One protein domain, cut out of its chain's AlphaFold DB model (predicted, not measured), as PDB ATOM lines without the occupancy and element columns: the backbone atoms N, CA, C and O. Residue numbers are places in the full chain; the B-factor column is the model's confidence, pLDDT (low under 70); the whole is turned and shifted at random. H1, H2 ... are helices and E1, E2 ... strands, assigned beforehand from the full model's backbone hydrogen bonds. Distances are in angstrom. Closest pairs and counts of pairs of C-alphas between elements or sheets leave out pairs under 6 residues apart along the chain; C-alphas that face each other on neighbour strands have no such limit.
ATOM      1  N   PHE A 298    -107.761 -17.482  45.762       97.50
ATOM      2  CA  PHE A 298    -107.131 -16.223  45.368       97.50
ATOM      3  C   PHE A 298    -105.999 -16.425  44.361       97.50
ATOM      4  O   PHE A 298    -105.188 -17.345  44.488       97.50
ATOM      5  N   MET A 299    -105.895 -15.527  43.380       96.62
ATOM      6  CA  MET A 299    -104.842 -15.528  42.362       96.62
ATOM      7  C   MET A 299    -103.965 -14.275  42.477       96.62
ATOM      8  O   MET A 299    -104.481 -13.159  42.542       96.62
ATOM      9  N   ARG A 300    -102.635 -14.449  42.441       94.44
ATOM     10  CA  ARG A 300    -101.669 -13.338  42.307       94.44
ATOM     11  C   ARG A 300    -101.815 -12.692  40.925       94.44
ATOM     12  O   ARG A 300    -101.907 -13.429  39.938       94.44
ATOM     13  N   THR A 301    -101.754 -11.366  40.822       91.44
ATOM     14  CA  THR A 301    -101.963 -10.624  39.559       91.44
ATOM     15  C   THR A 301    -100.848  -9.655  39.156       91.44
ATOM     16  O   THR A 301    -100.968  -9.011  38.117       91.44
ATOM     17  N   ALA A 302     -99.753  -9.567  39.915       85.62
ATOM     18  CA  ALA A 302     -98.666  -8.612  39.664       85.62
ATOM     19  C   ALA A 302     -98.062  -8.709  38.245       85.62
ATOM     20  O   ALA A 302     -98.017  -7.727  37.511       85.62
ATOM     21  N   ASP A 303     -97.687  -9.914  37.809       80.62
ATOM     22  CA  ASP A 303     -97.222 -10.202  36.443       80.62
ATOM     23  C   ASP A 303     -98.357 -10.252  35.407       80.62
ATOM     24  O   ASP A 303     -98.070 -10.342  34.215       80.62
ATOM     25  N   LEU A 304     -99.627 -10.182  35.832       88.31
ATOM     26  CA  LEU A 304    -100.784 -10.095  34.933       88.31
ATOM     27  C   LEU A 304    -101.085  -8.664  34.464       88.31
ATOM     28  O   LEU A 304    -101.917  -8.487  33.577       88.31
ATOM     29  N   GLY A 305    -100.418  -7.655  35.036       85.50
ATOM     30  CA  GLY A 305    -100.667  -6.246  34.726       85.50
ATOM     31  C   GLY A 305    -101.999  -5.719  35.266       85.50
ATOM     32  O   GLY A 305    -102.485  -4.713  34.766       85.50
ATOM     33  N   LEU A 306    -102.592  -6.398  36.258       85.75
ATOM     34  CA  LEU A 306    -103.819  -5.957  36.926       85.75
ATOM     35  C   LEU A 306    -103.457  -5.281  38.254       85.75
ATOM     36  O   LEU A 306    -103.322  -5.951  39.285       85.75
ATOM     37  N   THR A 307    -103.281  -3.962  38.199       86.25
ATOM     38  CA  THR A 307    -103.229  -3.062  39.363       86.25
ATOM     39  C   THR A 307    -104.626  -2.512  39.664       86.25
ATOM     40  O   THR A 307    -105.555  -2.690  38.871       86.25
ATOM     41  N   GLN A 308    -104.780  -1.821  40.792       84.44
ATOM     42  CA  GLN A 308    -106.033  -1.148  41.159       84.44
ATOM     43  C   GLN A 308    -106.474  -0.134  40.088       84.44
ATOM     44  O   GLN A 308    -107.629  -0.125  39.681       84.44
ATOM     45  N   ASP A 309    -105.525   0.613  39.529       80.62
ATOM     46  CA  ASP A 309    -105.742   1.658  38.516       80.62
ATOM     47  C   ASP A 309    -106.202   1.096  37.156       80.62
ATOM     48  O   ASP A 309    -106.835   1.790  36.365       80.62
ATOM     49  N   THR A 310    -105.890  -0.174  36.870       78.31
ATOM     50  CA  THR A 310    -106.268  -0.846  35.609       78.31
ATOM     51  C   THR A 310    -107.658  -1.489  35.629       78.31
ATOM     52  O   THR A 310    -108.106  -2.018  34.608       78.31
ATOM     53  N   VAL A 311    -108.340  -1.490  36.780       80.62
ATOM     54  CA  VAL A 311    -109.620  -2.182  36.970       80.62
ATOM     55  C   VAL A 311    -110.643  -1.247  37.611       80.62
ATOM     56  O   VAL A 311    -110.780  -1.186  38.830       80.62
ATOM     57  N   PHE A 312    -111.411  -0.550  36.772       80.12
ATOM     58  CA  PHE A 312    -112.546   0.266  37.211       80.12
ATOM     59  C   PHE A 312    -113.623  -0.619  37.846       80.12
ATOM     60  O   PHE A 312    -114.396  -1.266  37.136       80.12
ATOM     61  N   ALA A 313    -113.660  -0.669  39.177       75.00
ATOM     62  CA  ALA A 313    -114.568  -1.533  39.929       75.00
ATOM     63  C   ALA A 313    -116.050  -1.233  39.636       75.00
ATOM     64  O   ALA A 313    -116.861  -2.154  39.556       75.00
ATOM     65  N   GLN A 314    -116.383   0.035  39.363       77.06
ATOM     66  CA  GLN A 314    -117.740   0.494  39.054       77.06
ATOM     67  C   GLN A 314    -118.362  -0.219  37.840       77.06
ATOM     68  O   GLN A 314    -119.578  -0.315  37.746       77.06
ATOM     69  N   GLN A 315    -117.560  -0.770  36.915       80.12
ATOM     70  CA  GLN A 315    -118.084  -1.480  35.737       80.12
ATOM     71  C   GLN A 315    -118.759  -2.829  36.066       80.12
ATOM     72  O   GLN A 315    -119.349  -3.445  35.164       80.12
ATOM     73  N   PHE A 316    -118.591  -3.299  37.307       78.31
ATOM     74  CA  PHE A 316    -119.046  -4.583  37.843       78.31
ATOM     75  C   PHE A 316    -120.151  -4.453  38.898       78.31
ATOM     76  O   PHE A 316    -120.664  -5.470  39.347       78.31
ATOM     77  N   MET A 317    -120.472  -3.230  39.322       79.44
ATOM     78  CA  MET A 317    -121.391  -2.966  40.424       79.44
ATOM     79  C   MET A 317    -122.779  -2.681  39.850       79.44
ATOM     80  O   MET A 317    -122.922  -1.822  38.980       79.44
ATOM     81  N   GLU A 318    -123.787  -3.420  40.307       78.94
ATOM     82  CA  GLU A 318    -125.165  -3.294  39.806       78.94
ATOM     83  C   GLU A 318    -125.853  -2.030  40.344       78.94
ATOM     84  O   GLU A 318    -126.628  -1.390  39.634       78.94
ATOM     85  N   THR A 319    -125.480  -1.612  41.557       82.00
ATOM     86  CA  THR A 319    -125.960  -0.391  42.214       82.00
ATOM     87  C   THR A 319    -124.798   0.574  42.434       82.00
ATOM     88  O   THR A 319    -123.735   0.183  42.911       82.00
ATOM     89  N   SER A 320    -124.999   1.860  42.143       78.31
ATOM     90  CA  SER A 320    -123.983   2.914  42.305       78.31
ATOM     91  C   SER A 320    -123.705   3.330  43.760       78.31
ATOM     92  O   SER A 320    -122.852   4.186  43.987       78.31
ATOM     93  N   SER A 321    -124.423   2.759  44.732       78.19
ATOM     94  CA  SER A 321    -124.360   3.106  46.159       78.19
ATOM     95  C   SER A 321    -123.558   2.135  47.032       78.19
ATOM     96  O   SER A 321    -123.302   2.461  48.191       78.19
ATOM     97  N   SER A 322    -123.173   0.959  46.528       86.00
ATOM     98  CA  SER A 322    -122.299   0.034  47.261       86.00
ATOM     99  C   SER A 322    -120.831   0.477  47.185       86.00
ATOM    100  O   SER A 322    -120.452   1.278  46.330       86.00
ATOM    101  N   GLU A 323    -119.976  -0.038  48.076       90.19
ATOM    102  CA  GLU A 323    -118.524   0.168  47.988       90.19
ATOM    103  C   GLU A 323    -117.831  -1.006  47.261       90.19
ATOM    104  O   GLU A 323    -118.205  -2.166  47.451       90.19
ATOM    105  N   PRO A 324    -116.795  -0.750  46.434       90.88
ATOM    106  CA  PRO A 324    -116.129  -1.784  45.644       90.88
ATOM    107  C   PRO A 324    -115.247  -2.699  46.506       90.88
ATOM    108  O   PRO A 324    -114.060  -2.433  46.722       90.88
ATOM    109  N   GLU A 325    -115.811  -3.813  46.968       93.56
ATOM    110  CA  GLU A 325    -115.114  -4.745  47.859       93.56
ATOM    111  C   GLU A 325    -113.746  -5.238  47.312       93.56
ATOM    112  O   GLU A 325    -113.668  -5.764  46.189       93.56
ATOM    113  N   PRO A 326    -112.649  -5.109  48.093       93.81
ATOM    114  CA  PRO A 326    -111.314  -5.558  47.700       93.81
ATOM    115  C   PRO A 326    -111.222  -7.062  47.416       93.81
ATOM    116  O   PRO A 326    -111.821  -7.883  48.102       93.81
ATOM    117  N   HIS A 327    -110.381  -7.432  46.448       94.81
ATOM    118  CA  HIS A 327    -110.248  -8.768  45.842       94.81
ATOM    119  C   HIS A 327    -111.431  -9.216  44.982       94.81
ATOM    120  O   HIS A 327    -111.194  -9.913  43.997       94.81
ATOM    121  N   TYR A 328    -112.663  -8.859  45.342       95.25
ATOM    122  CA  TYR A 328    -113.874  -9.327  44.669       95.25
ATOM    123  C   TYR A 328    -114.238  -8.458  43.451       95.25
ATOM    124  O   TYR A 328    -114.432  -8.984  42.355       95.25
ATOM    125  N   HIS A 329    -114.208  -7.128  43.605       94.50
ATOM    126  CA  HIS A 329    -114.431  -6.168  42.512       94.50
ATOM    127  C   HIS A 329    -113.131  -5.603  41.912       94.50
ATOM    128  O   HIS A 329    -113.106  -5.205  40.749       94.50
ATOM    129  N   GLN A 330    -112.050  -5.556  42.697       94.25
ATOM    130  CA  GLN A 330    -110.777  -4.916  42.332       94.25
ATOM    131  C   GLN A 330    -109.557  -5.661  42.910       94.25
ATOM    132  O   GLN A 330    -109.680  -6.294  43.963       94.25
ATOM    133  N   PRO A 331    -108.362  -5.585  42.285       95.06
ATOM    134  CA  PRO A 331    -107.132  -6.123  42.867       95.06
ATOM    135  C   PRO A 331    -106.811  -5.473  44.219       95.06
ATOM    136  O   PRO A 331    -107.193  -4.337  44.494       95.06
ATOM    137  N   SER A 332    -106.094  -6.182  45.090       95.44
ATOM    138  CA  SER A 332    -105.649  -5.618  46.367       95.44
ATOM    139  C   SER A 332    -104.333  -6.245  46.839       95.44
ATOM    140  O   SER A 332    -104.173  -7.462  46.710       95.44
ATOM    141  N   PRO A 333    -103.408  -5.460  47.426       94.56
ATOM    142  CA  PRO A 333    -102.126  -5.951  47.936       94.56
ATOM    143  C   PRO A 333    -102.249  -6.701  49.274       94.56
ATOM    144  O   PRO A 333    -101.272  -7.240  49.791       94.56
ATOM    145  N   ARG A 334    -103.442  -6.739  49.889       95.12
ATOM    146  CA  ARG A 334    -103.663  -7.486  51.135       95.12
ATOM    147  C   ARG A 334    -103.642  -8.995  50.831       95.12
ATOM    148  O   ARG A 334    -104.498  -9.458  50.087       95.12
ATOM    149  N   PRO A 335    -102.743  -9.803  51.408       94.38
ATOM    150  CA  PRO A 335    -102.692 -11.226  51.100       94.38
ATOM    151  C   PRO A 335    -103.982 -11.962  51.524       94.38
ATOM    152  O   PRO A 335    -104.724 -11.493  52.406       94.38
ATOM    153  N   PRO A 336    -104.252 -13.140  50.934       94.19
ATOM    154  CA  PRO A 336    -105.239 -14.087  51.447       94.19
ATOM    155  C   PRO A 336    -104.935 -14.503  52.897       94.19
ATOM    156  O   PRO A 336    -103.794 -14.358  53.354       94.19
ATOM    157  N   PRO A 337    -105.917 -15.046  53.639       92.06
ATOM    158  CA  PRO A 337    -105.668 -15.682  54.932       92.06
ATOM    159  C   PRO A 337    -104.497 -16.679  54.870       92.06
ATOM    160  O   PRO A 337    -104.315 -17.393  53.887       92.06
ATOM    161  N   GLY A 338    -103.645 -16.683  55.900       89.88
ATOM    162  CA  GLY A 338    -102.475 -17.569  55.984       89.88
ATOM    163  C   GLY A 338    -101.300 -17.259  55.037       89.88
ATOM    164  O   GLY A 338    -100.268 -17.929  55.135       89.88
ATOM    165  N   VAL A 339    -101.408 -16.263  54.151       90.94
ATOM    166  CA  VAL A 339    -100.336 -15.851  53.227       90.94
ATOM    167  C   VAL A 339     -99.597 -14.618  53.766       90.94
ATOM    168  O   VAL A 339    -100.199 -13.694  54.308       90.94
ATOM    169  N   GLN A 340     -98.268 -14.600  53.627       91.50
ATOM    170  CA  GLN A 340     -97.429 -13.473  54.045       91.50
ATOM    171  C   GLN A 340     -97.628 -12.261  53.119       91.50
ATOM    172  O   GLN A 340     -97.718 -12.417  51.902       91.50
ATOM    173  N   PHE A 341     -97.663 -11.053  53.690       93.38
ATOM    174  CA  PHE A 341     -97.734  -9.808  52.919       93.38
ATOM    175  C   PHE A 341     -96.466  -9.613  52.076       93.38
ATOM    176  O   PHE A 341     -95.353  -9.737  52.591       93.38
ATOM    177  N   ASN A 342     -96.647  -9.265  50.804       89.06
ATOM    178  CA  ASN A 342     -95.595  -8.819  49.900       89.06
ATOM    179  C   ASN A 342     -96.104  -7.568  49.168       89.06
ATOM    180  O   ASN A 342     -97.192  -7.602  48.598       89.06
ATOM    181  N   VAL A 343     -95.334  -6.477  49.198       88.88
ATOM    182  CA  VAL A 343     -95.739  -5.181  48.624       88.88
ATOM    183  C   VAL A 343     -95.872  -5.236  47.097       88.88
ATOM    184  O   VAL A 343     -96.728  -4.561  46.534       88.88
ATOM    185  N   ASP A 344     -95.101  -6.110  46.444       86.62
ATOM    186  CA  ASP A 344     -95.104  -6.287  44.989       86.62
ATOM    187  C   ASP A 344     -96.253  -7.186  44.482       86.62
ATOM    188  O   ASP A 344     -96.340  -7.471  43.286       86.62
ATOM    189  N   GLU A 345     -97.128  -7.693  45.363       90.31
ATOM    190  CA  GLU A 345     -98.134  -8.703  45.013       90.31
ATOM    191  C   GLU A 345     -99.578  -8.247  45.226       90.31
ATOM    192  O   GLU A 345    -100.118  -8.302  46.328       90.31
ATOM    193  N   ASN A 346    -100.251  -7.927  44.121       93.00
ATOM    194  CA  ASN A 346    -101.706  -7.803  44.083       93.00
ATOM    195  C   ASN A 346    -102.399  -9.172  43.981       93.00
ATOM    196  O   ASN A 346    -101.901 -10.094  43.326       93.00
ATOM    197  N   TRP A 347    -103.573  -9.274  44.606       95.94
ATOM    198  CA  TRP A 347    -104.401 -10.476  44.689       95.94
ATOM    199  C   TRP A 347    -105.859 -10.181  44.332       95.94
ATOM    200  O   TRP A 347    -106.434  -9.198  44.805       95.94
ATOM    201  N   VAL A 348    -106.474 -11.087  43.572       97.06
ATOM    202  CA  VAL A 348    -107.920 -11.112  43.284       97.06
ATOM    203  C   VAL A 348    -108.531 -12.412  43.793       97.06
ATOM    204  O   VAL A 348    -107.850 -13.441  43.807       97.06
ATOM    205  N   SER A 349    -109.804 -12.376  44.183       97.38
ATOM    206  CA  SER A 349    -110.598 -13.591  44.361       97.38
ATOM    207  C   SER A 349    -111.041 -14.107  42.998       97.38
ATOM    208  O   SER A 349    -111.295 -13.323  42.081       97.38
ATOM    209  N   ILE A 350    -111.133 -15.423  42.858       97.81
ATOM    210  CA  ILE A 350    -111.580 -16.099  41.637       97.81
ATOM    211  C   ILE A 350    -113.057 -16.524  41.736       97.81
ATOM    212  O   ILE A 350    -113.733 -16.687  40.720       97.81
ATOM    213  N   ASP A 351    -113.573 -16.605  42.956       97.50
ATOM    214  CA  ASP A 351    -114.928 -17.007  43.324       97.50
ATOM    215  C   ASP A 351    -115.485 -16.134  44.466       97.50
ATOM    216  O   ASP A 351    -114.797 -15.244  44.979       97.50
ATOM    217  N   ASP A 352    -116.739 -16.378  44.834       96.62
ATOM    218  CA  ASP A 352    -117.484 -15.710  45.912       96.62
ATOM    219  C   ASP A 352    -117.397 -16.422  47.283       96.62
ATOM    220  O   ASP A 352    -117.834 -15.884  48.298       96.62
ATOM    221  N   GLY A 353    -116.823 -17.630  47.342       96.25
ATOM    222  CA  GLY A 353    -116.824 -18.505  48.518       96.25
ATOM    223  C   GLY A 353    -118.091 -19.360  48.698       96.25
ATOM    224  O   GLY A 353    -118.132 -20.178  49.617       96.25
ATOM    225  N   ASN A 354    -119.093 -19.217  47.824       96.00
ATOM    226  CA  ASN A 354    -120.314 -20.038  47.747       96.00
ATOM    227  C   ASN A 354    -120.382 -20.905  46.470       96.00
ATOM    228  O   ASN A 354    -121.142 -21.871  46.421       96.00
ATOM    229  N   GLY A 355    -119.554 -20.617  45.464       94.81
ATOM    230  CA  GLY A 355    -119.397 -21.380  44.225       94.81
ATOM    231  C   GLY A 355    -119.667 -20.584  42.942       94.81
ATOM    232  O   GLY A 355    -119.414 -21.101  41.851       94.81
ATOM    233  N   GLY A 356    -120.140 -19.341  43.044       95.56
ATOM    234  CA  GLY A 356    -120.153 -18.385  41.942       95.56
ATOM    235  C   GLY A 356    -118.748 -17.860  41.633       95.56
ATOM    236  O   GLY A 356    -117.791 -18.083  42.374       95.56
ATOM    237  N   HIS A 357    -118.590 -17.166  40.504       96.31
ATOM    238  CA  HIS A 357    -117.333 -16.485  40.185       96.31
ATOM    239  C   HIS A 357    -117.354 -15.046  40.702       96.31
ATOM    240  O   HIS A 357    -118.391 -14.389  40.643       96.31
ATOM    241  N   SER A 358    -116.201 -14.504  41.101       95.94
ATOM    242  CA  SER A 358    -116.128 -13.068  41.393       95.94
ATOM    243  C   SER A 358    -116.370 -12.230  40.122       95.94
ATOM    244  O   SER A 358    -116.103 -12.711  39.010       95.94
ATOM    245  N   PRO A 359    -116.840 -10.974  40.233       94.50
ATOM    246  CA  PRO A 359    -117.003 -10.096  39.075       94.50
ATOM    247  C   PRO A 359    -115.689  -9.816  38.327       94.50
ATOM    248  O   PRO A 359    -115.688  -9.696  37.100       94.50
ATOM    249  N   ILE A 360    -114.554  -9.787  39.039       94.69
ATOM    250  CA  ILE A 360    -113.224  -9.586  38.444       94.69
ATOM    251  C   ILE A 360    -112.623 -10.851  37.803       94.69
ATOM    252  O   ILE A 360    -111.807 -10.739  36.881       94.69
ATOM    253  N   ALA A 361    -113.006 -12.060  38.239       96.31
ATOM    254  CA  ALA A 361    -112.401 -13.311  37.764       96.31
ATOM    255  C   ALA A 361    -112.382 -13.465  36.229       96.31
ATOM    256  O   ALA A 361    -111.350 -13.891  35.700       96.31
TER     257      ALA A 361
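AT A GLANCE: This is residues 298 to 361 of the 679 residues of an uncharacterized protein of Thalassiosira oceanica (UniProt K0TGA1). The model has little regular structure: long loops wind round a small two-strand ladder, E1 beside E2, with a single helical turn, H1, set off toward one end. The 30-residue loop of residues 317 to 346 makes the length, holding both of the C-alphas farthest apart. The 64 printed residues include E1, H1 and E2 in that order; the strands are antiparallel, the class is mixed, and only 10 residues are in named elements. The whole is compact, with a radius of gyration of the C-alphas of 11.6 A and spans of 33 by 27 by 18 A.

IN THESE COORDINATES: E1, residues 298 to 300, begins at C-alpha (-107.131, -16.223, 45.368) and is 6.9 A long. H1, residues 313 to 316, measures 5.8 A. E2, residues 347 to 349, is 6.9 A long and ends at C-alpha (-110.598, -13.591, 44.361).

HOW THE PARTS SIT: E1 and E2 are antiparallel neighbours at 151 degrees. N 299 and O 348 are within hydrogen-bond range at 2.9 A. H1 is too short for an O i to N i+4 pair; its one O i to N i+3 pair is within range.

THE WHOLE: The C-alphas of Thr 319 and Gln 340 are farthest apart, 33.5 A. The printed part has no cut. Both links, E1 to H1 and H1 to E2, are long. No printed residue is under 70 in pLDDT.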